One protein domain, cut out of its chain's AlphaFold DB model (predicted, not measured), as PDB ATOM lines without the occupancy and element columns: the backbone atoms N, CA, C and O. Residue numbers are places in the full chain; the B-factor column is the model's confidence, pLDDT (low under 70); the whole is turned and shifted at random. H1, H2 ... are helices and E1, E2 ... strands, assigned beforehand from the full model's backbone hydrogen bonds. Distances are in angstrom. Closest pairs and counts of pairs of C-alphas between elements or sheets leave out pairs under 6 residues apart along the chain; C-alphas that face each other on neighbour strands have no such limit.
ATOM      1  N   GLN A 326     -16.698  22.073   4.441       82.69
ATOM      2  CA  GLN A 326     -17.189  21.691   3.116       82.69
ATOM      3  C   GLN A 326     -16.047  21.623   2.091       82.69
ATOM      4  O   GLN A 326     -16.031  20.723   1.255       82.69
ATOM      5  N   LEU A 327     -15.052  22.506   2.208       81.81
ATOM      6  CA  LEU A 327     -13.876  22.518   1.344       81.81
ATOM      7  C   LEU A 327     -13.031  21.242   1.518       81.81
ATOM      8  O   LEU A 327     -12.487  20.719   0.549       81.81
ATOM      9  N   ILE A 328     -12.952  20.695   2.736       82.69
ATOM     10  CA  ILE A 328     -12.267  19.422   3.015       82.69
ATOM     11  C   ILE A 328     -13.063  18.245   2.441       82.69
ATOM     12  O   ILE A 328     -12.474  17.323   1.881       82.69
ATOM     13  N   LEU A 329     -14.396  18.264   2.538       82.50
ATOM     14  CA  LEU A 329     -15.225  17.238   1.901       82.50
ATOM     15  C   LEU A 329     -15.052  17.263   0.380       82.50
ATOM     16  O   LEU A 329     -14.833  16.217  -0.224       82.50
ATOM     17  N   GLU A 330     -15.073  18.446  -0.234       83.81
ATOM     18  CA  GLU A 330     -14.798  18.632  -1.663       83.81
ATOM     19  C   GLU A 330     -13.403  18.139  -2.046       83.81
ATOM     20  O   GLU A 330     -13.251  17.460  -3.060       83.81
ATOM     21  N   PHE A 331     -12.397  18.396  -1.208       84.81
ATOM     22  CA  PHE A 331     -11.058  17.844  -1.386       84.81
ATOM     23  C   PHE A 331     -11.061  16.315  -1.372       84.81
ATOM     24  O   PHE A 331     -10.468  15.687  -2.249       84.81
ATOM     25  N   TYR A 332     -11.770  15.704  -0.417       84.38
ATOM     26  CA  TYR A 332     -11.913  14.252  -0.352       84.38
ATOM     27  C   TYR A 332     -12.596  13.712  -1.595       84.38
ATOM     28  O   TYR A 332     -12.119  12.722  -2.128       84.38
ATOM     29  N   HIS A 333     -13.649  14.362  -2.090       78.25
ATOM     30  CA  HIS A 333     -14.314  13.979  -3.339       78.25
ATOM     31  C   HIS A 333     -13.395  14.130  -4.559       78.25
ATOM     32  O   HIS A 333     -13.425  13.300  -5.464       78.25
ATOM     33  N   HIS A 334     -12.567  15.172  -4.594       77.94
ATOM     34  CA  HIS A 334     -11.688  15.463  -5.723       77.94
ATOM     35  C   HIS A 334     -10.544  14.453  -5.870       77.94
ATOM     36  O   HIS A 334     -10.313  13.959  -6.971       77.94
ATOM     37  N   LEU A 335      -9.883  14.072  -4.770       70.62
ATOM     38  CA  LEU A 335      -8.754  13.123  -4.774       70.62
ATOM     39  C   LEU A 335      -9.125  11.678  -5.175       70.62
ATOM     40  O   LEU A 335      -8.298  10.773  -5.071       70.62
ATOM     41  N   GLN A 336     -10.373  11.431  -5.567       61.97
ATOM     42  CA  GLN A 336     -10.962  10.097  -5.677       61.97
ATOM     43  C   GLN A 336     -11.362   9.680  -7.086       61.97
ATOM     44  O   GLN A 336     -11.625   8.498  -7.306       61.97
ATOM     45  N   TYR A 337     -11.404  10.603  -8.046       56.25
ATOM     46  CA  TYR A 337     -11.629  10.213  -9.430       56.25
ATOM     47  C   TYR A 337     -10.400   9.430  -9.901       56.25
ATOM     48  O   TYR A 337      -9.335  10.010 -10.035       56.25
ATOM     49  N   GLU A 338     -10.540   8.124 -10.169       48.56
ATOM     50  CA  GLU A 338      -9.463   7.199 -10.602       48.56
ATOM     51  C   GLU A 338      -8.670   7.671 -11.842       48.56
ATOM     52  O   GLU A 338      -7.643   7.091 -12.196       48.56
ATOM     53  N   GLN A 339      -9.121   8.741 -12.501       50.66
ATOM     54  CA  GLN A 339      -8.434   9.394 -13.613       50.66
ATOM     55  C   GLN A 339      -7.593  10.620 -13.209       50.66
ATOM     56  O   GLN A 339      -6.754  11.040 -14.000       50.66
ATOM     57  N   ASP A 340      -7.761  11.161 -12.000       53.41
ATOM     58  CA  ASP A 340      -6.958  12.253 -11.438       53.41
ATOM     59  C   ASP A 340      -5.830  11.670 -10.579       53.41
ATOM     60  O   ASP A 340      -6.048  10.992  -9.576       53.41
ATOM     61  N   SER A 341      -4.592  11.869 -11.018       53.31
ATOM     62  CA  SER A 341      -3.433  11.076 -10.603       53.31
ATOM     63  C   SER A 341      -2.791  11.465  -9.284       53.31
ATOM     64  O   SER A 341      -1.829  10.832  -8.860       53.31
ATOM     65  N   HIS A 342      -3.322  12.487  -8.630       63.56
ATOM     66  CA  HIS A 342      -2.625  13.172  -7.559       63.56
ATOM     67  C   HIS A 342      -2.668  12.448  -6.216       63.56
ATOM     68  O   HIS A 342      -2.020  12.933  -5.307       63.56
ATOM     69  N   ALA A 343      -3.375  11.328  -6.038       65.69
ATOM     70  CA  ALA A 343      -3.375  10.610  -4.762       65.69
ATOM     71  C   ALA A 343      -3.272   9.095  -4.935       65.69
ATOM     72  O   ALA A 343      -4.049   8.486  -5.670       65.69
ATOM     73  N   VAL A 344      -2.355   8.468  -4.196       64.19
ATOM     74  CA  VAL A 344      -2.307   7.007  -4.066       64.19
ATOM     75  C   VAL A 344      -2.421   6.618  -2.603       64.19
ATOM     76  O   VAL A 344      -1.713   7.117  -1.722       64.19
ATOM     77  N   SER A 345      -3.306   5.656  -2.345       58.50
ATOM     78  CA  SER A 345      -3.305   4.929  -1.086       58.50
ATOM     79  C   SER A 345      -2.103   3.990  -1.065       58.50
ATOM     80  O   SER A 345      -2.234   2.811  -1.389       58.50
ATOM     81  N   LEU A 346      -0.947   4.471  -0.603       52.06
ATOM     82  CA  LEU A 346       0.025   3.565   0.005       52.06
ATOM     83  C   LEU A 346      -0.742   2.808   1.090       52.06
ATOM     84  O   LEU A 346      -1.502   3.432   1.834       52.06
ATOM     85  N   GLY A 347      -0.641   1.483   1.127       46.88
ATOM     86  CA  GLY A 347      -1.472   0.582   1.936       46.88
ATOM     87  C   GLY A 347      -1.421   0.771   3.462       46.88
ATOM     88  O   GLY A 347      -1.760  -0.164   4.171       46.88
ATOM     89  N   ASN A 370      -3.346   6.428  11.404       56.59
ATOM     90  CA  ASN A 370      -1.891   6.522  11.442       56.59
ATOM     91  C   ASN A 370      -1.262   5.474  12.369       56.59
ATOM     92  O   ASN A 370      -1.159   5.671  13.582       56.59
ATOM     93  N   GLY A 371      -0.749   4.390  11.782       44.91
ATOM     94  CA  GLY A 371       0.264   3.541  12.421       44.91
ATOM     95  C   GLY A 371       1.678   4.154  12.433       44.91
ATOM     96  O   GLY A 371       2.505   3.750  13.244       44.91
ATOM     97  N   GLY A 372       1.944   5.155  11.579       39.06
ATOM     98  CA  GLY A 372       3.299   5.615  11.224       39.06
ATOM     99  C   GLY A 372       4.138   6.234  12.350       39.06
ATOM    100  O   GLY A 372       5.300   5.873  12.496       39.06
ATOM    101  N   ASP A 373       3.561   7.081  13.209       40.66
ATOM    102  CA  ASP A 373       4.279   7.677  14.362       40.66
ATOM    103  C   ASP A 373       4.563   6.653  15.484       40.66
ATOM    104  O   ASP A 373       5.062   7.004  16.548       40.66
ATOM    105  N   ARG A 374       4.209   5.376  15.287       46.38
ATOM    106  CA  ARG A 374       4.425   4.291  16.254       46.38
ATOM    107  C   ARG A 374       5.337   3.189  15.721       46.38
ATOM    108  O   ARG A 374       5.462   2.152  16.369       46.38
ATOM    109  N   ALA A 375       6.045   3.443  14.618       39.12
ATOM    110  CA  ALA A 375       7.247   2.688  14.266       39.12
ATOM    111  C   ALA A 375       8.234   2.627  15.452       39.12
ATOM    112  O   ALA A 375       8.862   1.597  15.673       39.12
ATOM    113  N   ASP A 376       8.268   3.668  16.291       38.47
ATOM    114  CA  ASP A 376       9.041   3.691  17.537       38.47
ATOM    115  C   ASP A 376       8.508   2.708  18.597       38.47
ATOM    116  O   ASP A 376       9.288   2.098  19.316       38.47
ATOM    117  N   VAL A 377       7.195   2.447  18.649       35.44
ATOM    118  CA  VAL A 377       6.604   1.421  19.536       35.44
ATOM    119  C   VAL A 377       6.973   0.011  19.064       35.44
ATOM    120  O   VAL A 377       7.225  -0.864  19.887       35.44
ATOM    121  N   ILE A 378       7.064  -0.203  17.747       38.47
ATOM    122  CA  ILE A 378       7.578  -1.450  17.157       38.47
ATOM    123  C   ILE A 378       9.070  -1.607  17.480       38.47
ATOM    124  O   ILE A 378       9.484  -2.670  17.933       38.47
ATOM    125  N   LYS A 379       9.851  -0.527  17.358       39.38
ATOM    126  CA  LYS A 379      11.278  -0.461  17.709       39.38
ATOM    127  C   LYS A 379      11.518  -0.784  19.191       39.38
ATOM    128  O   LYS A 379      12.425  -1.542  19.525       39.38
ATOM    129  N   ILE A 380      10.660  -0.281  20.080       36.69
ATOM    130  CA  ILE A 380      10.662  -0.587  21.520       36.69
ATOM    131  C   ILE A 380      10.271  -2.055  21.766       36.69
ATOM    132  O   ILE A 380      10.888  -2.721  22.596       36.69
ATOM    133  N   ALA A 381       9.311  -2.600  21.011       34.38
ATOM    134  CA  ALA A 381       8.891  -4.001  21.117       34.38
ATOM    135  C   ALA A 381      10.009  -4.961  20.712       34.38
ATOM    136  O   ALA A 381      10.300  -5.913  21.432       34.38
ATOM    137  N   GLU A 382      10.677  -4.673  19.602       39.75
ATOM    138  CA  GLU A 382      11.818  -5.436  19.096       39.75
ATOM    139  C   GLU A 382      13.009  -5.384  20.066       39.75
ATOM    140  O   GLU A 382      13.640  -6.411  20.320       39.75
ATOM    141  N   THR A 383      13.253  -4.223  20.682       36.66
ATOM    142  CA  THR A 383      14.339  -4.013  21.656       36.66
ATOM    143  C   THR A 383      14.079  -4.737  22.985       36.66
ATOM    144  O   THR A 383      14.979  -5.369  23.537       36.66
ATOM    145  N   ILE A 384      12.843  -4.708  23.499       34.31
ATOM    146  CA  ILE A 384      12.467  -5.360  24.769       34.31
ATOM    147  C   ILE A 384      12.372  -6.885  24.622       34.31
ATOM    148  O   ILE A 384      12.678  -7.620  25.564       34.31
ATOM    149  N   MET A 385      11.976  -7.386  23.447       34.41
ATOM    150  CA  MET A 385      11.776  -8.821  23.225       34.41
ATOM    151  C   MET A 385      13.068  -9.643  23.182       34.41
ATOM    152  O   MET A 385      12.973 -10.867  23.244       34.41
ATOM    153  N   ASN A 386      14.253  -9.020  23.116       38.75
ATOM    154  CA  ASN A 386      15.553  -9.702  23.186       38.75
ATOM    155  C   ASN A 386      15.611 -10.964  22.293       38.75
ATOM    156  O   ASN A 386      16.226 -11.977  22.644       38.75
ATOM    157  N   ILE A 387      14.912 -10.926  21.148       38.25
ATOM    158  CA  ILE A 387      14.979 -11.978  20.142       38.25
ATOM    159  C   ILE A 387      16.404 -11.890  19.622       38.25
ATOM    160  O   ILE A 387      16.781 -10.911  18.987       38.25
ATOM    161  N   SER A 388      17.207 -12.894  19.950       34.72
ATOM    162  CA  SER A 388      18.605 -13.038  19.565       34.72
ATOM    163  C   SER A 388      18.752 -13.145  18.045       34.72
ATOM    164  O   SER A 388      18.920 -14.235  17.494       34.72
ATOM    165  N   ARG A 389      18.609 -12.015  17.362       38.06
ATOM    166  CA  ARG A 389      18.699 -11.862  15.917       38.06
ATOM    167  C   ARG A 389      18.880 -10.369  15.617       38.06
ATOM    168  O   ARG A 389      18.050  -9.752  14.956       38.06
ATOM    169  N   GLU A 390      20.006  -9.818  16.080       44.16
ATOM    170  CA  GLU A 390      20.547  -8.528  15.608       44.16
ATOM    171  C   GLU A 390      20.535  -8.436  14.066       44.16
ATOM    172  O   GLU A 390      20.382  -7.353  13.510       44.16
ATOM    173  N   GLU A 391      20.575  -9.576  13.368       40.38
ATOM    174  CA  GLU A 391      20.477  -9.662  11.909       40.38
ATOM    175  C   GLU A 391      19.038  -9.693  11.358       40.38
ATOM    176  O   GLU A 391      18.813  -9.137  10.291       40.38
ATOM    177  N   LEU A 392      18.034 -10.284  12.034       37.03
ATOM    178  CA  LEU A 392      16.662 -10.313  11.481       37.03
ATOM    179  C   LEU A 392      15.849  -9.058  11.802       37.03
ATOM    180  O   LEU A 392      15.051  -8.664  10.961       37.03
ATOM    181  N   GLY A 393      16.019  -8.435  12.972       46.19
ATOM    182  CA  GLY A 393      15.318  -7.179  13.282       46.19
ATOM    183  C   GLY A 393      15.768  -6.055  12.347       46.19
ATOM    184  O   GLY A 393      14.950  -5.411  11.694       46.19
ATOM    185  N   THR A 394      17.086  -5.913  12.191       52.66
ATOM    186  CA  THR A 394      17.701  -4.941  11.280       52.66
ATOM    187  C   THR A 394      17.367  -5.252   9.821       52.66
ATOM    188  O   THR A 394      16.877  -4.365   9.131       52.66
ATOM    189  N   ALA A 395      17.492  -6.507   9.362       53.62
ATOM    190  CA  ALA A 395      17.167  -6.854   7.975       53.62
ATOM    191  C   ALA A 395      15.672  -6.718   7.646       53.62
ATOM    192  O   ALA A 395      15.332  -6.273   6.556       53.62
ATOM    193  N   VAL A 396      14.756  -7.069   8.560       49.16
ATOM    194  CA  VAL A 396      13.310  -6.874   8.341       49.16
ATOM    195  C   VAL A 396      12.967  -5.385   8.324       49.16
ATOM    196  O   VAL A 396      12.140  -4.968   7.510       49.16
ATOM    197  N   ARG A 397      13.612  -4.574   9.173       56.75
ATOM    198  CA  ARG A 397      13.468  -3.114   9.158       56.75
ATOM    199  C   ARG A 397      13.971  -2.522   7.846       56.75
ATOM    200  O   ARG A 397      13.186  -1.892   7.146       56.75
ATOM    201  N   GLU A 398      15.220  -2.787   7.481       64.56
ATOM    202  CA  GLU A 398      15.828  -2.330   6.228       64.56
ATOM    203  C   GLU A 398      15.008  -2.790   5.019       64.56
ATOM    204  O   GLU A 398      14.752  -2.017   4.101       64.56
ATOM    205  N   GLN A 399      14.499  -4.026   5.036       65.06
ATOM    206  CA  GLN A 399      13.633  -4.536   3.979       65.06
ATOM    207  C   GLN A 399      12.286  -3.801   3.921       65.06
ATOM    208  O   GLN A 399      11.789  -3.540   2.826       65.06
ATOM    209  N   ARG A 400      11.681  -3.442   5.060       59.41
ATOM    210  CA  ARG A 400      10.447  -2.638   5.106       59.41
ATOM    211  C   ARG A 400      10.682  -1.214   4.619       59.41
ATOM    212  O   ARG A 400       9.897  -0.728   3.811       59.41
ATOM    213  N   GLU A 401      11.754  -0.575   5.069       67.88
ATOM    214  CA  GLU A 401      12.161   0.769   4.645       67.88
ATOM    215  C   GLU A 401      12.457   0.798   3.139       67.88
ATOM    216  O   GLU A 401      11.970   1.677   2.426       67.88
ATOM    217  N   ALA A 402      13.154  -0.220   2.626       69.00
ATOM    218  CA  ALA A 402      13.416  -0.396   1.203       69.00
ATOM    219  C   ALA A 402      12.131  -0.663   0.402       69.00
ATOM    220  O   ALA A 402      11.942  -0.088  -0.669       69.00
ATOM    221  N   ASN A 403      11.222  -1.503   0.909       66.94
ATOM    222  CA  ASN A 403       9.937  -1.778   0.259       66.94
ATOM    223  C   ASN A 403       9.049  -0.532   0.218       66.94
ATOM    224  O   ASN A 403       8.422  -0.266  -0.806       66.94
ATOM    225  N   LEU A 404       9.019   0.241   1.305       68.38
ATOM    226  CA  LEU A 404       8.270   1.485   1.382       68.38
ATOM    227  C   LEU A 404       8.843   2.521   0.409       68.38
ATOM    228  O   LEU A 404       8.088   3.054  -0.400       68.38
ATOM    229  N   ASN A 405      10.164   2.738   0.410       74.12
ATOM    230  CA  ASN A 405      10.842   3.575  -0.586       74.12
ATOM    231  C   ASN A 405      10.492   3.140  -2.010       74.12
ATOM    232  O   ASN A 405      10.048   3.949  -2.817       74.12
ATOM    233  N   LYS A 406      10.623   1.845  -2.310       77.00
ATOM    234  CA  LYS A 406      10.320   1.287  -3.631       77.00
ATOM    235  C   LYS A 406       8.862   1.511  -4.033       77.00
ATOM    236  O   LYS A 406       8.608   1.817  -5.195       77.00
ATOM    237  N   ALA A 407       7.923   1.358  -3.101       74.94
ATOM    238  CA  ALA A 407       6.510   1.621  -3.342       74.94
ATOM    239  C   ALA A 407       6.279   3.104  -3.658       74.94
ATOM    240  O   ALA A 407       5.708   3.411  -4.698       74.94
ATOM    241  N   VAL A 408       6.797   4.022  -2.836       79.81
ATOM    242  CA  VAL A 408       6.665   5.469  -3.073       79.81
ATOM    243  C   VAL A 408       7.290   5.881  -4.406       79.81
ATOM    244  O   VAL A 408       6.645   6.572  -5.192       79.81
ATOM    245  N   THR A 409       8.500   5.406  -4.710       86.69
ATOM    246  CA  THR A 409       9.182   5.676  -5.983       86.69
ATOM    247  C   THR A 409       8.371   5.166  -7.168       86.69
ATOM    248  O   THR A 409       8.204   5.883  -8.151       86.69
ATOM    249  N   LYS A 410       7.837   3.942  -7.088       86.81
ATOM    250  CA  LYS A 410       7.003   3.371  -8.150       86.81
ATOM    251  C   LYS A 410       5.774   4.246  -8.414       86.81
ATOM    252  O   LYS A 410       5.523   4.591  -9.565       86.81
ATOM    253  N   GLU A 411       5.050   4.625  -7.367       83.69
ATOM    254  CA  GLU A 411       3.836   5.434  -7.503       83.69
ATOM    255  C   GLU A 411       4.139   6.845  -8.036       83.69
ATOM    256  O   GLU A 411       3.428   7.343  -8.909       83.69
ATOM    257  N   TYR A 412       5.247   7.460  -7.610       89.25
ATOM    258  CA  TYR A 412       5.710   8.737  -8.162       89.25
ATOM    259  C   TYR A 412       6.045   8.645  -9.662       89.25
ATOM    260  O   TYR A 412       5.666   9.520 -10.443       89.25
ATOM    261  N   LEU A 413       6.712   7.572 -10.098       91.31
ATOM    262  CA  LEU A 413       7.015   7.353 -11.516       91.31
ATOM    263  C   LEU A 413       5.743   7.127 -12.346       91.31
ATOM    264  O   LEU A 413       5.633   7.640 -13.462       91.31
ATOM    265  N   GLU A 414       4.769   6.386 -11.811       87.44
ATOM    266  CA  GLU A 414       3.467   6.186 -12.453       87.44
ATOM    267  C   GLU A 414       2.659   7.489 -12.539       87.44
ATOM    268  O   GLU A 414       2.016   7.747 -13.562       87.44
ATOM    269  N   HIS A 415       2.729   8.337 -11.510       87.38
ATOM    270  CA  HIS A 415       2.167   9.689 -11.520       87.38
ATOM    271  C   HIS A 415       2.810  10.564 -12.600       87.38
ATOM    272  O   HIS A 415       2.099  11.100 -13.452       87.38
ATOM    273  N   CYS A 416       4.145  10.624 -12.653       90.69
ATOM    274  CA  CYS A 416       4.868  11.379 -13.681       90.69
ATOM    275  C   CYS A 416       4.497  10.917 -15.091       90.69
ATOM    276  O   CYS A 416       4.170  11.732 -15.951       90.69
ATOM    277  N   LYS A 417       4.475   9.599 -15.323       90.50
ATOM    278  CA  LYS A 417       4.091   9.014 -16.614       90.50
ATOM    279  C   LYS A 417       2.675   9.420 -17.027       90.50
ATOM    280  O   LYS A 417       2.448   9.716 -18.197       90.50
ATOM    281  N   ARG A 418       1.731   9.419 -16.086       85.56
ATOM    282  CA  ARG A 418       0.321   9.752 -16.329       85.56
ATOM    283  C   ARG A 418       0.113  11.231 -16.648       85.56
ATOM    284  O   ARG A 418      -0.697  11.534 -17.516       85.56
ATOM    285  N   LEU A 419       0.879  12.118 -16.016       86.38
ATOM    286  CA  LEU A 419       0.849  13.558 -16.290       86.38
ATOM    287  C   LEU A 419       1.791  14.003 -17.424       86.38
ATOM    288  O   LEU A 419       1.823  15.182 -17.763       86.38
ATOM    289  N   GLY A 420       2.567  13.091 -18.019       91.44
ATOM    290  CA  GLY A 420       3.569  13.441 -19.034       91.44
ATOM    291  C   GLY A 420       4.737  14.269 -18.481       91.44
ATOM    292  O   GLY A 420       5.363  15.024 -19.222       91.44
ATOM    293  N   LEU A 421       5.025  14.143 -17.185       90.69
ATOM    294  CA  LEU A 421       6.117  14.832 -16.503       90.69
ATOM    295  C   LEU A 421       7.419  14.041 -16.641       90.69
ATOM    296  O   LEU A 421       7.422  12.809 -16.655       90.69
ATOM    297  N   THR A 422       8.541  14.757 -16.695       95.69
ATOM    298  CA  THR A 422       9.870  14.138 -16.608       95.69
ATOM    299  C   THR A 422      10.205  13.914 -15.133       95.69
ATOM    300  O   THR A 422      10.280  14.901 -14.399       95.69
ATOM    301  N   PRO A 423      10.414  12.664 -14.673       95.25
ATOM    302  CA  PRO A 423      10.774  12.413 -13.284       95.25
ATOM    303  C   PRO A 423      12.105  13.082 -12.934       95.25
ATOM    304  O   PRO A 423      13.105  12.887 -13.627       95.25
ATOM    305  N   LYS A 424      12.121  13.858 -11.850       95.69
ATOM    306  CA  LYS A 424      13.358  14.385 -11.255       95.69
ATOM    307  C   LYS A 424      14.225  13.239 -10.716       95.69
ATOM    308  O   LYS A 424      13.693  12.245 -10.231       95.69
ATOM    309  N   GLU A 425      15.547  13.409 -10.773       93.50
ATOM    310  CA  GLU A 425      16.519  12.451 -10.219       93.50
ATOM    311  C   GLU A 425      16.362  12.300  -8.699       93.50
ATOM    312  O   GLU A 425      16.401  11.188  -8.182       93.50
ATOM    313  N   LYS A 426      16.119  13.420  -8.006       94.50
ATOM    314  CA  LYS A 426      15.850  13.472  -6.566       94.50
ATOM    315  C   LYS A 426      14.615  14.346  -6.293       94.50
ATOM    316  O   LYS A 426      14.767  15.547  -6.072       94.50
ATOM    317  N   PRO A 427      13.391  13.795  -6.404       96.06
ATOM    318  CA  PRO A 427      12.156  14.547  -6.181       96.06
ATOM    319  C   PRO A 427      12.020  14.998  -4.725       96.06
ATOM    320  O   PRO A 427      12.487  14.314  -3.813       96.06
ATOM    321  N   SER A 428      11.364  16.134  -4.494       95.31
ATOM    322  CA  SER A 428      11.098  16.621  -3.140       95.31
ATOM    323  C   SER A 428       9.912  15.885  -2.513       95.31
ATOM    324  O   SER A 428       8.874  15.679  -3.146       95.31
ATOM    325  N   ILE A 429      10.056  15.479  -1.250       91.69
ATOM    326  CA  ILE A 429       8.965  14.900  -0.461       91.69
ATOM    327  C   ILE A 429       8.803  15.676   0.836       91.69
ATOM    328  O   ILE A 429       9.729  15.761   1.641       91.69
ATOM    329  N   ALA A 430       7.616  16.234   1.054       89.44
ATOM    330  CA  ALA A 430       7.313  16.968   2.269       89.44
ATOM    331  C   ALA A 430       6.333  16.203   3.158       89.44
ATOM    332  O   ALA A 430       5.237  15.837   2.731       89.44
ATOM    333  N   PHE A 431       6.714  15.997   4.414       85.25
ATOM    334  CA  PHE A 431       5.868  15.459   5.468       85.25
ATOM    335  C   PHE A 431       5.150  16.623   6.145       85.25
ATOM    336  O   PHE A 431       5.773  17.409   6.851       85.25
ATOM    337  N   LEU A 432       3.848  16.761   5.916       83.69
ATOM    338  CA  LEU A 432       3.071  17.878   6.445       83.69
ATOM    339  C   LEU A 432       2.453  17.531   7.803       83.69
ATOM    340  O   LEU A 432       1.647  16.595   7.916       83.69
ATOM    341  N   ILE A 433       2.797  18.325   8.817       79.19
ATOM    342  CA  ILE A 433       2.222  18.285  10.167       79.19
ATOM    343  C   ILE A 433       1.631  19.652  10.553       79.19
ATOM    344  O   ILE A 433       2.009  20.653   9.955       79.19
ATOM    345  N   PRO A 434       0.723  19.735  11.538       78.44
ATOM    346  CA  PRO A 434       0.131  20.999  11.946       78.44
ATOM    347  C   PRO A 434       1.153  21.834  12.725       78.44
ATOM    348  O   PRO A 434       1.826  21.300  13.608       78.44
ATOM    349  N   ALA A 435       1.219  23.142  12.495       80.19
ATOM    350  CA  ALA A 435       2.086  24.052  13.251       80.19
ATOM    351  C   ALA A 435       1.791  23.988  14.761       80.19
ATOM    352  O   ALA A 435       2.692  23.970  15.593       80.19
ATOM    353  N   THR A 436       0.518  23.806  15.126       73.00
ATOM    354  CA  THR A 436       0.102  23.610  16.524       73.00
ATOM    355  C   THR A 436       0.708  22.366  17.170       73.00
ATOM    356  O   THR A 436       0.882  22.343  18.386       73.00
ATOM    357  N   PHE A 437       1.024  21.327  16.393       69.69
ATOM    358  CA  PHE A 437       1.691  20.132  16.906       69.69
ATOM    359  C   PHE A 437       3.148  20.428  17.268       69.69
ATOM    360  O   PHE A 437       3.620  19.955  18.300       69.69
ATOM    361  N   VAL A 438       3.835  21.231  16.452       69.00
ATOM    362  CA  VAL A 438       5.208  21.694  16.706       69.00
ATOM    363  C   VAL A 438       5.253  22.521  17.991       69.00
ATOM    364  O   VAL A 438       6.011  22.188  18.903       69.00
ATOM    365  N   ASP A 439       4.345  23.497  18.111       66.69
ATOM    366  CA  ASP A 439       4.196  24.336  19.307       66.69
ATOM    367  C   ASP A 439       3.945  23.490  20.569       66.69
ATOM    368  O   ASP A 439       4.598  23.665  21.595       66.69
ATOM    369  N   GLN A 440       3.013  22.529  20.500       61.00
ATOM    370  CA  GLN A 440       2.659  21.660  21.633       61.00
ATOM    371  C   GLN A 440       3.799  20.745  22.081       61.00
ATOM    372  O   GLN A 440       3.831  20.326  23.239       61.00
ATOM    373  N   LYS A 441       4.692  20.376  21.161       58.16
ATOM    374  CA  LYS A 441       5.834  19.507  21.444       58.16
ATOM    375  C   LYS A 441       7.074  20.276  21.882       58.16
ATOM    376  O   LYS A 441       8.060  19.633  22.221       58.16
ATOM    377  N   GLY A 442       7.017  21.609  21.907       57.88
ATOM    378  CA  GLY A 442       8.167  22.446  22.229       57.88
ATOM    379  C   GLY A 442       9.321  22.271  21.241       57.88
ATOM    380  O   GLY A 442      10.470  22.502  21.602       57.88
ATOM    381  N   LEU A 443       9.028  21.842  20.008       61.97
ATOM    382  CA  LEU A 443      10.019  21.669  18.948       61.97
ATOM    383  C   LEU A 443      10.260  23.032  18.288       61.97
ATOM    384  O   LEU A 443       9.805  23.290  17.178       61.97
ATOM    385  N   TYR A 444      10.891  23.947  19.024       56.50
ATOM    386  CA  TYR A 444      11.055  25.335  18.585       56.50
ATOM    387  C   TYR A 444      12.143  25.494  17.516       56.50
ATOM    388  O   TYR A 444      12.077  26.430  16.716       56.50
ATOM    389  N   GLU A 445      13.111  24.574  17.453       60.03
ATOM    390  CA  GLU A 445      14.091  24.538  16.374       60.03
ATOM    391  C   GLU A 445      13.673  23.534  15.289       60.03
ATOM    392  O   GLU A 445      13.462  22.347  15.530       60.03
ATOM    393  N   ARG A 446      13.593  24.007  14.037       56.97
ATOM    394  CA  ARG A 446      13.246  23.177  12.863       56.97
ATOM    395  C   ARG A 446      14.194  21.990  12.651       56.97
ATOM    396  O   ARG A 446      13.840  21.041  11.957       56.97
ATOM    397  N   LYS A 447      15.401  22.046  13.215       57.72
ATOM    398  CA  LYS A 447      16.374  20.954  13.159       57.72
ATOM    399  C   LYS A 447      15.961  19.787  14.067       57.72
ATOM    400  O   LYS A 447      15.982  18.648  13.616       57.72
ATOM    401  N   ASP A 448      15.444  20.077  15.260       51.81
ATOM    402  CA  ASP A 448      14.937  19.071  16.207       51.81
ATOM    403  C   ASP A 448      13.730  18.312  15.638       51.81
ATOM    404  O   ASP A 448      13.495  17.142  15.934       51.81
ATOM    405  N   MET A 449      12.965  18.959  14.756       52.78
ATOM    406  CA  MET A 449      11.883  18.333  13.995       52.78
ATOM    407  C   MET A 449      12.383  17.281  12.986       52.78
ATOM    408  O   MET A 449      11.742  16.242  12.829       52.78
ATOM    409  N   LEU A 450      13.508  17.533  12.309       50.09
ATOM    410  CA  LEU A 450      14.109  16.602  11.344       50.09
ATOM    411  C   LEU A 450      14.823  15.439  12.045       50.09
ATOM    412  O   LEU A 450      14.709  14.300  11.595       50.09
ATOM    413  N   ASP A 451      15.484  15.714  13.171       49.53
ATOM    414  CA  ASP A 451      16.212  14.710  13.956       49.53
ATOM    415  C   ASP A 451      15.266  13.802  14.780       49.53
ATOM    416  O   ASP A 451      15.616  12.668  15.108       49.53
ATOM    417  N   SER A 452      14.033  14.248  15.069       45.47
ATOM    418  CA  SER A 452      13.065  13.510  15.906       45.47
ATOM    419  C   SER A 452      12.155  12.517  15.168       45.47
ATOM    420  O   SER A 452      11.363  11.835  15.825       45.47
ATOM    421  N   LYS A 453      12.242  12.376  13.834       51.91
ATOM    422  CA  LYS A 453      11.390  11.430  13.082       51.91
ATOM    423  C   LYS A 453      12.140  10.616  12.024       51.91
ATOM    424  O   LYS A 453      12.540  11.128  10.984       51.91
ATOM    425  N   ASN A 454      12.162   9.294  12.228       62.44
ATOM    426  CA  ASN A 454      12.761   8.284  11.339       62.44
ATOM    427  C   ASN A 454      12.290   8.357   9.865       62.44
ATOM    428  O   ASN A 454      12.997   7.888   8.981       62.44
ATOM    429  N   LEU A 455      11.122   8.940   9.563       61.56
ATOM    430  CA  LEU A 455      10.563   8.960   8.203       61.56
ATOM    431  C   LEU A 455      11.397   9.781   7.210       61.56
ATOM    432  O   LEU A 455      11.689   9.278   6.134       61.56
ATOM    433  N   ALA A 456      11.821  11.004   7.542       70.19
ATOM    434  CA  ALA A 456      12.607  11.807   6.595       70.19
ATOM    435  C   ALA A 456      13.953  11.135   6.270       70.19
ATOM    436  O   ALA A 456      14.356  11.095   5.108       70.19
ATOM    437  N   ALA A 457      14.587  10.518   7.273       69.88
ATOM    438  CA  ALA A 457      15.813   9.746   7.100       69.88
ATOM    439  C   ALA A 457      15.617   8.561   6.139       69.88
ATOM    440  O   ALA A 457      16.414   8.410   5.213       69.88
ATOM    441  N   ILE A 458      14.522   7.798   6.284       69.81
ATOM    442  CA  ILE A 458      14.180   6.666   5.402       69.81
ATOM    443  C   ILE A 458      14.140   7.093   3.930       69.81
ATOM    444  O   ILE A 458      14.609   6.357   3.066       69.81
ATOM    445  N   PHE A 459      13.597   8.274   3.624       79.19
ATOM    446  CA  PHE A 459      13.442   8.738   2.242       79.19
ATOM    447  C   PHE A 459      14.614   9.581   1.724       79.19
ATOM    448  O   PHE A 459      14.710   9.801   0.519       79.19
ATOM    449  N   SER A 460      15.521  10.033   2.592       83.00
ATOM    450  CA  SER A 460      16.592  10.985   2.250       83.00
ATOM    451  C   SER A 460      17.572  10.501   1.169       83.00
ATOM    452  O   SER A 460      18.194  11.320   0.478       83.00
ATOM    453  N   GLU A 461      17.695   9.183   0.985       84.38
ATOM    454  CA  GLU A 461      18.516   8.588  -0.074       84.38
ATOM    455  C   GLU A 461      17.942   8.883  -1.466       84.38
ATOM    456  O   GLU A 461      18.673   9.320  -2.354       84.38
ATOM    457  N   ASN A 462      16.628   8.709  -1.640       87.38
ATOM    458  CA  ASN A 462      15.954   8.786  -2.942       87.38
ATOM    459  C   ASN A 462      15.196  10.106  -3.163       87.38
ATOM    460  O   ASN A 462      14.843  10.428  -4.295       87.38
ATOM    461  N   PHE A 463      14.950  10.874  -2.101       90.19
ATOM    462  CA  PHE A 463      14.116  12.073  -2.123       90.19
ATOM    463  C   PHE A 463      14.783  13.234  -1.372       90.19
ATOM    464  O   PHE A 463      15.570  13.024  -0.447       90.19
ATOM    465  N   ASP A 464      14.464  14.476  -1.743       92.00
ATOM    466  CA  ASP A 464      14.737  15.654  -0.904       92.00
ATOM    467  C   ASP A 464      13.639  15.752   0.167       92.00
ATOM    468  O   ASP A 464      12.606  16.401  -0.017       92.00
ATOM    469  N   ALA A 465      13.821  14.962   1.228       86.94
ATOM    470  CA  ALA A 465      12.837  14.697   2.269       86.94
ATOM    471  C   ALA A 465      12.847  15.756   3.376       86.94
ATOM    472  O   ALA A 465      13.875  15.995   4.004       86.94
ATOM    473  N   GLN A 466      11.691  16.373   3.635       86.19
ATOM    474  CA  GLN A 466      11.559  17.517   4.543       86.19
ATOM    475  C   GLN A 466      10.309  17.381   5.418       86.19
ATOM    476  O   GLN A 466       9.237  17.046   4.923       86.19
ATOM    477  N   LEU A 467      10.414  17.655   6.718       82.25
ATOM    478  CA  LEU A 467       9.252  17.793   7.603       82.25
ATOM    479  C   LEU A 467       8.847  19.270   7.643       82.25
ATOM    480  O   LEU A 467       9.670  20.119   7.973       82.25
ATOM    481  N   ILE A 468       7.597  19.575   7.292       85.81
ATOM    482  CA  ILE A 468       7.100  20.950   7.144       85.81
ATOM    483  C   ILE A 468       5.763  21.154   7.861       85.81
ATOM    484  O   ILE A 468       5.036  20.200   8.156       85.81
ATOM    485  N   THR A 469       5.415  22.417   8.083       85.94
ATOM    486  CA  THR A 469       4.112  22.850   8.598       85.94
ATOM    487  C   THR A 469       3.286  23.565   7.531       85.94
ATOM    488  O   THR A 469       3.781  23.897   6.451       85.94
ATOM    489  N   GLU A 470       2.012  23.847   7.813       86.06
ATOM    490  CA  GLU A 470       1.173  24.664   6.928       86.06
ATOM    491  C   GLU A 470       1.679  26.103   6.755       86.06
ATOM    492  O   GLU A 470       1.283  26.768   5.800       86.06
ATOM    493  N   ASP A 471       2.535  26.590   7.655       86.94
ATOM    494  CA  ASP A 471       3.151  27.917   7.560       86.94
ATOM    495  C   ASP A 471       4.343  27.942   6.589       86.94
ATOM    496  O   ASP A 471       4.732  29.006   6.111       86.94
ATOM    497  N   ASP A 472       4.889  26.774   6.244       89.25
ATOM    498  CA  ASP A 472       5.980  26.647   5.276       89.25
ATOM    499  C   ASP A 472       5.483  26.568   3.833       89.25
ATOM    500  O   ASP A 472       6.260  26.822   2.909       89.25
ATOM    501  N   LEU A 473       4.208  26.212   3.638       90.88
ATOM    502  CA  LEU A 473       3.592  26.021   2.330       90.88
ATOM    503  C   LEU A 473       3.304  27.354   1.635       90.88
ATOM    504  O   LEU A 473       2.667  28.256   2.177       90.88
ATOM    505  N   ILE A 474       3.704  27.437   0.371       92.25
ATOM    506  CA  ILE A 474       3.454  28.572  -0.509       92.25
ATOM    507  C   ILE A 474       2.774  28.043  -1.766       92.25
ATOM    508  O   ILE A 474       3.388  27.369  -2.592       92.25
ATOM    509  N   VAL A 475       1.499  28.378  -1.934       90.88
ATOM    510  CA  VAL A 475       0.720  28.003  -3.116       90.88
ATOM    511  C   VAL A 475       0.752  29.154  -4.116       90.88
ATOM    512  O   VAL A 475       0.399  30.284  -3.775       90.88
ATOM    513  N   ARG A 476       1.195  28.886  -5.348       90.62
ATOM    514  CA  ARG A 476       1.208  29.849  -6.461       90.62
ATOM    515  C   ARG A 476       0.532  29.234  -7.681       90.62
ATOM    516  O   ARG A 476       0.298  28.029  -7.745       90.62
ATOM    517  N   GLU A 477       0.210  30.065  -8.663       84.44
ATOM    518  CA  GLU A 477      -0.288  29.572  -9.944       84.44
ATOM    519  C   GLU A 477       0.769  28.666 -10.599       84.44
ATOM    520  O   GLU A 477       1.917  29.073 -10.778       84.44
ATOM    521  N   GLY A 478       0.393  27.420 -10.901       81.00
ATOM    522  CA  GLY A 478       1.260  26.433 -11.548       81.00
ATOM    523  C   GLY A 478       2.097  25.552 -10.614       81.00
ATOM    524  O   GLY A 478       2.762  24.651 -11.116       81.00
ATOM    525  N   GLY A 479       2.071  25.749  -9.287       89.75
ATOM    526  CA  GLY A 479       2.857  24.904  -8.384       89.75
ATOM    527  C   GLY A 479       2.669  25.162  -6.890       89.75
ATOM    528  O   GLY A 479       2.210  26.221  -6.454       89.75
ATOM    529  N   ILE A 480       3.061  24.171  -6.092       93.56
ATOM    530  CA  ILE A 480       3.130  24.263  -4.631       93.56
ATOM    531  C   ILE A 480       4.605  24.249  -4.249       93.56
ATOM    532  O   ILE A 480       5.377  23.437  -4.750       93.56
ATOM    533  N   PHE A 481       4.989  25.152  -3.359       94.88
ATOM    534  CA  PHE A 481       6.347  25.284  -2.857       94.88
ATOM    535  C   PHE A 481       6.338  25.168  -1.338       94.88
ATOM    536  O   PHE A 481       5.312  25.401  -0.697       94.88
ATOM    537  N   PHE A 482       7.488  24.867  -0.755       93.44
ATOM    538  CA  PHE A 482       7.695  25.007   0.680       93.44
ATOM    539  C   PHE A 482       9.025  25.700   0.979       93.44
ATOM    540  O   PHE A 482       9.933  25.723   0.143       93.44
ATOM    541  N   THR A 483       9.122  26.298   2.164       91.94
ATOM    542  CA  THR A 483      10.342  26.964   2.633       91.94
ATOM    543  C   THR A 483      11.165  26.002   3.490       91.94
ATOM    544  O   THR A 483      10.698  25.570   4.543       91.94
ATOM    545  N   THR A 484      12.384  25.666   3.059       87.38
ATOM    546  CA  THR A 484      13.300  24.802   3.825       87.38
ATOM    547  C   THR A 484      13.765  25.482   5.112       87.38
ATOM    548  O   THR A 484      13.560  26.681   5.325       87.38
ATOM    549  N   VAL A 485      14.451  24.731   5.976       78.56
ATOM    550  CA  VAL A 485      15.087  25.280   7.184       78.56
ATOM    551  C   VAL A 485      16.103  26.378   6.846       78.56
ATOM    552  O   VAL A 485      16.213  27.357   7.578       78.56
ATOM    553  N   GLU A 486      16.776  26.285   5.696       84.56
ATOM    554  CA  GLU A 486      17.716  27.311   5.215       84.56
ATOM    555  C   GLU A 486      17.028  28.505   4.525       84.56
ATOM    556  O   GLU A 486      17.703  29.356   3.947       84.56
ATOM    557  N   GLY A 487      15.693  28.565   4.525       87.69
ATOM    558  CA  GLY A 487      14.929  29.639   3.886       87.69
ATOM    559  C   GLY A 487      14.843  29.537   2.360       87.69
ATOM    560  O   GLY A 487      14.403  30.485   1.706       87.69
ATOM    561  N   ARG A 488      15.255  28.411   1.763       92.50
ATOM    562  CA  ARG A 488      15.138  28.193   0.313       92.50
ATOM    563  C   ARG A 488      13.708  27.802  -0.037       92.50
ATOM    564  O   ARG A 488      13.085  27.035   0.685       92.50
ATOM    565  N   GLN A 489      13.202  28.291  -1.164       94.88
ATOM    566  CA  GLN A 489      11.921  27.836  -1.708       94.88
ATOM    567  C   GLN A 489      12.163  26.642  -2.628       94.88
ATOM    568  O   GLN A 489      12.912  26.756  -3.599       94.88
ATOM    569  N   VAL A 490      11.531  25.514  -2.316       94.75
ATOM    570  CA  VAL A 490      11.624  24.268  -3.086       94.75
ATOM    571  C   VAL A 490      10.244  23.936  -3.635       94.75
ATOM    572  O   VAL A 490       9.252  24.012  -2.915       94.75
ATOM    573  N   GLU A 491      10.172  23.620  -4.928       95.88
ATOM    574  CA  GLU A 491       8.949  23.113  -5.554       95.88
ATOM    575  C   GLU A 491       8.654  21.709  -5.026       95.88
ATOM    576  O   GLU A 491       9.543  20.854  -4.994       95.88
ATOM    577  N   LEU A 492       7.413  21.485  -4.610       95.31
ATOM    578  CA  LEU A 492       6.958  20.239  -4.020       95.31
ATOM    579  C   LEU A 492       6.606  19.226  -5.113       95.31
ATOM    580  O   LEU A 492       5.752  19.511  -5.945       95.31
ATOM    581  N   ASP A 493       7.208  18.038  -5.092       94.88
ATOM    582  CA  ASP A 493       6.821  16.934  -5.980       94.88
ATOM    583  C   ASP A 493       5.846  15.987  -5.278       94.88
ATOM    584  O   ASP A 493       4.853  15.565  -5.869       94.88
ATOM    585  N   ILE A 494       6.109  15.677  -4.003       91.88
ATOM    586  CA  ILE A 494       5.347  14.706  -3.216       91.88
ATOM    587  C   ILE A 494       4.940  15.298  -1.865       91.88
ATOM    588  O   ILE A 494       5.785  15.675  -1.060       91.88
ATOM    589  N   LEU A 495       3.645  15.312  -1.567       89.12
ATOM    590  CA  LEU A 495       3.101  15.708  -0.272       89.12
ATOM    591  C   LEU A 495       2.646  14.475   0.514       89.12
ATOM    592  O   LEU A 495       1.623  13.873   0.196       89.12
ATOM    593  N   TRP A 496       3.338  14.132   1.596       85.38
ATOM    594  CA  TRP A 496       2.831  13.171   2.570       85.38
ATOM    595  C   TRP A 496       2.183  13.901   3.732       85.38
ATOM    596  O   TRP A 496       2.832  14.430   4.631       85.38
ATOM    597  N   GLN A 497       0.861  13.875   3.764       78.50
ATOM    598  CA  GLN A 497       0.125  14.419   4.886       78.50
ATOM    599  C   GLN A 497       0.080  13.423   6.051       78.50
ATOM    600  O   GLN A 497      -0.607  12.402   5.995       78.50
ATOM    601  N   VAL A 498       0.832  13.728   7.110       67.88
ATOM    602  CA  VAL A 498       0.999  12.852   8.283       67.88
ATOM    603  C   VAL A 498      -0.152  13.027   9.279       67.88
ATOM    604  O   VAL A 498      -0.356  12.195  10.153       67.88
ATOM    605  N   THR A 499      -0.951  14.086   9.156       66.06
ATOM    606  CA  THR A 499      -2.063  14.400  10.069       66.06
ATOM    607  C   THR A 499      -3.336  14.763   9.317       66.06
ATOM    608  O   THR A 499      -3.302  15.084   8.136       66.06
ATOM    609  N   SER A 500      -4.480  14.706   9.996       70.69
ATOM    610  CA  SER A 500      -5.780  14.975   9.376       70.69
ATOM    611  C   SER A 500      -5.904  16.415   8.870       70.69
ATOM    612  O   SER A 500      -5.689  17.335   9.664       70.69
ATOM    613  N   PRO A 501      -6.354  16.639   7.620       69.75
ATOM    614  CA  PRO A 501      -6.801  17.940   7.112       69.75
ATOM    615  C   PRO A 501      -7.700  18.714   8.084       69.75
ATOM    616  O   PRO A 501      -7.574  19.926   8.222       69.75
ATOM    617  N   ASN A 502      -8.547  18.005   8.835       67.50
ATOM    618  CA  ASN A 502      -9.492  18.591   9.787       67.50
ATOM    619  C   ASN A 502      -8.837  19.137  11.077       67.50
ATOM    620  O   ASN A 502      -9.523  19.600  11.986       67.50
ATOM    621  N   THR A 503      -7.510  19.030  11.210       64.38
ATOM    622  CA  THR A 503      -6.748  19.544  12.365       64.38
ATOM    623  C   THR A 503      -5.948  20.810  12.054       64.38
ATOM    624  O   THR A 503      -5.363  21.397  12.963       64.38
ATOM    625  N   PHE A 504      -5.934  21.256  10.794       66.44
ATOM    626  CA  PHE A 504      -5.161  22.415  10.356       66.44
ATOM    627  C   PHE A 504      -5.929  23.724  10.534       66.44
ATOM    628  O   PHE A 504      -7.156  23.787  10.430       66.44
ATOM    629  N   LYS A 505      -5.190  24.824  10.721       65.50
ATOM    630  CA  LYS A 505      -5.765  26.157  10.521       65.50
ATOM    631  C   LYS A 505      -6.061  26.330   9.026       65.50
ATOM    632  O   LYS A 505      -5.148  26.357   8.206       65.50
ATOM    633  N   MET A 506      -7.335  26.521   8.679       63.72
ATOM    634  CA  MET A 506      -7.804  26.615   7.284       63.72
ATOM    635  C   MET A 506      -7.132  27.716   6.445       63.72
ATOM    636  O   MET A 506      -7.181  27.653   5.222       63.72
ATOM    637  N   LYS A 507      -6.489  28.719   7.061       66.38
ATOM    638  CA  LYS A 507      -5.960  29.894   6.348       66.38
ATOM    639  C   LYS A 507      -4.955  29.537   5.239       66.38
ATOM    640  O   LYS A 507      -5.114  30.024   4.126       66.38
ATOM    641  N   ASN A 508      -3.966  28.685   5.518       67.38
ATOM    642  CA  ASN A 508      -2.955  28.299   4.519       67.38
ATOM    643  C   ASN A 508      -3.334  26.986   3.821       67.38
ATOM    644  O   ASN A 508      -3.126  26.821   2.619       67.38
ATOM    645  N   TYR A 509      -3.973  26.074   4.557       80.38
ATOM    646  CA  TYR A 509      -4.393  24.780   4.033       80.38
ATOM    647  C   TYR A 509      -5.548  24.890   3.015       80.38
ATOM    648  O   TYR A 509      -5.614  24.116   2.067       80.38
ATOM    649  N   GLY A 510      -6.418  25.900   3.132       85.75
ATOM    650  CA  GLY A 510      -7.483  26.158   2.157       85.75
ATOM    651  C   GLY A 510      -6.944  26.479   0.761       85.75
ATOM    652  O   GLY A 510      -7.431  25.933  -0.222       85.75
ATOM    653  N   SER A 511      -5.868  27.271   0.671       85.94
ATOM    654  CA  SER A 511      -5.205  27.559  -0.613       85.94
ATOM    655  C   SER A 511      -4.608  26.297  -1.243       85.94
ATOM    656  O   SER A 511      -4.663  26.123  -2.459       85.94
ATOM    657  N   LEU A 512      -4.073  25.393  -0.414       87.56
ATOM    658  CA  LEU A 512      -3.580  24.094  -0.865       87.56
ATOM    659  C   LEU A 512      -4.723  23.263  -1.457       87.56
ATOM    660  O   LEU A 512      -4.611  22.823  -2.601       87.56
ATOM    661  N   ILE A 513      -5.828  23.103  -0.722       88.00
ATOM    662  CA  ILE A 513      -7.012  22.379  -1.201       88.00
ATOM    663  C   ILE A 513      -7.506  22.974  -2.521       88.00
ATOM    664  O   ILE A 513      -7.682  22.241  -3.493       88.00
ATOM    665  N   GLU A 514      -7.687  24.293  -2.585       88.62
ATOM    666  CA  GLU A 514      -8.151  24.964  -3.798       88.62
ATOM    667  C   GLU A 514      -7.248  24.683  -4.999       88.62
ATOM    668  O   GLU A 514      -7.749  24.521  -6.110       88.62
ATOM    669  N   SER A 515      -5.928  24.609  -4.799       88.50
ATOM    670  CA  SER A 515      -4.993  24.309  -5.886       88.50
ATOM    671  C   SER A 515      -5.172  22.897  -6.446       88.50
ATOM    672  O   SER A 515      -5.014  22.703  -7.652       88.50
ATOM    673  N   PHE A 516      -5.527  21.923  -5.598       87.06
ATOM    674  CA  PHE A 516      -5.891  20.579  -6.043       87.06
ATOM    675  C   PHE A 516      -7.235  20.610  -6.760       87.06
ATOM    676  O   PHE A 516      -7.299  20.207  -7.914       87.06
ATOM    677  N   LEU A 517      -8.268  21.215  -6.162       85.88
ATOM    678  CA  LEU A 517      -9.596  21.335  -6.780       85.88
ATOM    679  C   LEU A 517      -9.552  21.998  -8.170       85.88
ATOM    680  O   LEU A 517     -10.274  21.584  -9.076       85.88
ATOM    681  N   LYS A 518      -8.686  23.003  -8.353       87.25
ATOM    682  CA  LYS A 518      -8.463  23.716  -9.624       87.25
ATOM    683  C   LYS A 518      -7.538  22.970 -10.596       87.25
ATOM    684  O   LYS A 518      -7.392  23.424 -11.728       87.25
ATOM    685  N   ARG A 519      -6.906  21.867 -10.172       83.25
ATOM    686  CA  ARG A 519      -5.884  21.113 -10.924       83.25
ATOM    687  C   ARG A 519      -4.744  21.995 -11.434       83.25
ATOM    688  O   ARG A 519      -4.241  21.819 -12.539       83.25
ATOM    689  N   SER A 520      -4.350  22.984 -10.636       82.62
ATOM    690  CA  SER A 520      -3.329  23.965 -11.011       82.62
ATOM    691  C   SER A 520      -1.932  23.592 -10.506       82.62
ATOM    692  O   SER A 520      -1.076  24.468 -10.383       82.62
ATOM    693  N   ASN A 521      -1.713  22.327 -10.132       85.19
ATOM    694  CA  ASN A 521      -0.458  21.828  -9.582       85.19
ATOM    695  C   ASN A 521      -0.178  20.390 -10.055       85.19
ATOM    696  O   ASN A 521      -1.093  19.676 -10.452       85.19
ATOM    697  N   ASN A 522       1.084  19.969  -9.972       88.19
ATOM    698  CA  ASN A 522       1.544  18.632 -10.364       88.19
ATOM    699  C   ASN A 522       1.859  17.720  -9.164       88.19
ATOM    700  O   ASN A 522       2.427  16.642  -9.341       88.19
ATOM    701  N   VAL A 523       1.503  18.135  -7.947       89.94
ATOM    702  CA  VAL A 523       1.948  17.483  -6.711       89.94
ATOM    703  C   VAL A 523       1.275  16.137  -6.524       89.94
ATOM    704  O   VAL A 523       0.076  15.980  -6.752       89.94
ATOM    705  N   PHE A 524       2.059  15.165  -6.077       87.69
ATOM    706  CA  PHE A 524       1.615  13.829  -5.735       87.69
ATOM    707  C   PHE A 524       1.360  13.703  -4.228       87.69
ATOM    708  O   PHE A 524       2.277  13.773  -3.419       87.69
ATOM    709  N   ILE A 525       0.114  13.511  -3.816       85.00
ATOM    710  CA  ILE A 525      -0.282  13.278  -2.428       85.00
ATOM    711  C   ILE A 525      -0.153  11.794  -2.075       85.00
ATOM    712  O   ILE A 525      -0.754  10.913  -2.694       85.00
ATOM    713  N   LEU A 526       0.566  11.518  -0.991       77.25
ATOM    714  CA  LEU A 526       0.636  10.197  -0.383       77.25
ATOM    715  C   LEU A 526      -0.430  10.029   0.703       77.25
ATOM    716  O   LEU A 526      -0.479  10.779   1.681       77.25
ATOM    717  N   GLY A 527      -1.250   8.986   0.550       70.62
ATOM    718  CA  GLY A 527      -2.254   8.557   1.521       70.62
ATOM    719  C   GLY A 527      -3.695   8.908   1.137       70.62
ATOM    720  O   GLY A 527      -3.982   9.938   0.536       70.62
ATOM    721  N   ASP A 528      -4.628   8.038   1.533       72.81
ATOM    722  CA  ASP A 528      -6.064   8.238   1.314       72.81
ATOM    723  C   ASP A 528      -6.650   9.171   2.379       72.81
ATOM    724  O   ASP A 528      -6.902   8.746   3.509       72.81
ATOM    725  N   GLN A 529      -6.845  10.447   2.031       74.38
ATOM    726  CA  GLN A 529      -7.367  11.458   2.960       74.38
ATOM    727  C   GLN A 529      -8.796  11.157   3.426       74.38
ATOM    728  O   GLN A 529      -9.150  11.443   4.569       74.38
ATOM    729  N   ALA A 530      -9.592  10.479   2.597       74.81
ATOM    730  CA  ALA A 530     -10.967  10.142   2.941       74.81
ATOM    731  C   ALA A 530     -11.079   9.072   4.029       74.81
ATOM    732  O   ALA A 530     -12.148   8.921   4.619       74.81
ATOM    733  N   LYS A 531      -9.977   8.387   4.376       76.94
ATOM    734  CA  LYS A 531      -9.908   7.549   5.582       76.94
ATOM    735  C   LYS A 531     -10.354   8.320   6.829       76.94
ATOM    736  O   LYS A 531     -10.936   7.717   7.725       76.94
ATOM    737  N   ASP A 532     -10.185   9.638   6.879       75.88
ATOM    738  CA  ASP A 532     -10.672  10.461   7.989       75.88
ATOM    739  C   ASP A 532     -12.175  10.291   8.253       75.88
ATOM    740  O   ASP A 532     -12.592  10.242   9.412       75.88
ATOM    741  N   LEU A 533     -12.975  10.100   7.199       79.31
ATOM    742  CA  LEU A 533     -14.422   9.893   7.292       79.31
ATOM    743  C   LEU A 533     -14.810   8.581   7.976       79.31
ATOM    744  O   LEU A 533     -15.959   8.436   8.386       79.31
ATOM    745  N   VAL A 534     -13.875   7.637   8.099       81.12
ATOM    746  CA  VAL A 534     -14.079   6.361   8.790       81.12
ATOM    747  C   VAL A 534     -13.334   6.329  10.121       81.12
ATOM    748  O   VAL A 534     -13.922   5.996  11.146       81.12
ATOM    749  N   PHE A 535     -12.048   6.677  10.125       75.94
ATOM    750  CA  PHE A 535     -11.173   6.486  11.283       75.94
ATOM    751  C   PHE A 535     -11.270   7.633  12.293       75.94
ATOM    752  O   PHE A 535     -11.260   7.397  13.497       75.94
ATOM    753  N   LEU A 536     -11.430   8.878  11.840       71.38
ATOM    754  CA  LEU A 536     -11.544  10.033  12.745       71.38
ATOM    755  C   LEU A 536     -12.997  10.373  13.083       71.38
ATOM    756  O   LEU A 536     -13.277  11.052  14.075       71.38
ATOM    757  N   ASN A 537     -13.926   9.829  12.306       76.19
ATOM    758  CA  ASN A 537     -15.357   9.921  12.507       76.19
ATOM    759  C   ASN A 537     -15.842   8.932  13.577       76.19
ATOM    760  O   ASN A 537     -16.521   7.947  13.300       76.19
ATOM    761  N   LYS A 538     -15.507   9.193  14.843       74.69
ATOM    762  CA  LYS A 538     -16.006   8.379  15.967       74.69
ATOM    763  C   LYS A 538     -17.532   8.216  15.996       74.69
ATOM    764  O   LYS A 538     -17.971   7.105  16.304       74.69
TER     765      LYS A 538
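What this domain is: This is residues 326 to 347 and 370 to 538 of the 759 residues of an uncharacterized protein of Candidatus Roizmanbacteria bacterium RIFCSPLOWO2_01_FULL_37_12 (UniProt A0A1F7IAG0). A small twisted parallel sheet, E2 E1 E6 E7, lies near the middle with H6 over E2; beside it H7 covers one face of a small antiparallel sheet, E3 E4 E5. The beginning of H3, with H2 alongside it, reaches out as an arm, and at its tip residues 384 to 389, of which 384 belongs to H2, stick out free. The printed part has 191 residues, with eight named helices and seven named strands in the order H1 H2 H3 E1 H4 H5 H6 E2 E3 E4 E5 E6 H7 E7 H8, a mixed class. It is compact, with a radius of gyration of the C-alphas of 17.2 A and spans of 54 by 40 by 38 A.

How they stand to each other: Begin at H1, residues 326 to 334: it touches H7, residues 506 to 517, and its closest C-alphas are Phe 331 and Ile 513, 6.1 A. Next, H2, residues 372 to 384, is close but not clearly touching H3, residues 390 to 419; they run opposite ways at a shallow tilt of 16 degrees, with C-alphas 382 and 393 closest, 7.0 A. Residues 408 to 416 of H3 only graze the sheet of E2, residues 464 to 469, E1, 428 to 433, E6, 494 to 497, and E7, 524 to 526. Look there for N 466 and O 429, 2.9 A, N 430 and O 494, 2.9 A, and N 495 and O 524, 2.8 A, within hydrogen-bond range. H4, residues 435 to 441, and H5, 446 to 451, only graze this sheet, while H6, 454 to 459, is over E2 at a height of 7.9 A. E1, H4 H5 H6, E2 and E6, H7, E7 are strand-helix-strand units, parallel neighbour strands with helices between; the second has a right-handed crossover. E3, 473 to 476, E4, 479 to 483, and E5, 489 to 491, form a meander, two hairpins in a row, with N 474 and O 481, 2.8 A, and N 482 and O 490, 2.9 A. H7 is on this sheet, making two layers, a helix on one face, at a height of 9.1 A. H8, 529 to 535, is close but not clearly touching H1, C-alphas 332 and 530 closest, 5.4 A. Every O i to N i+4 pair is within range in H1, H4 and H6, against 7 of 9 in H2, 25 of 26 in H3, 1 of 2 in H5, 7 of 8 in H7 and 1 of 3 in H8, which has 3 of 4 O i to N i+3 pairs.

Where its parts are: Find C-alpha 326 at (-17.189, 21.691, 3.116), where H1 begins. From C-alpha 390 at (20.547, -8.528, 15.608), H3 runs 43.5 A; H2 measures 19.7 A. H8 ends at C-alpha 535, (-11.173, 6.486, 11.283).

The domain as a whole: The C-alphas farthest apart, Ser 388 and Glu 477, are 55.2 A apart. Residues 348 to 369 are not printed; C-alphas 347 and 370 stand 11.2 A apart across the cut. Of the links printed whole, none is long. Mean pLDDT of the printed part is 72.4, with 78 residues under 70, among them 370 to 404.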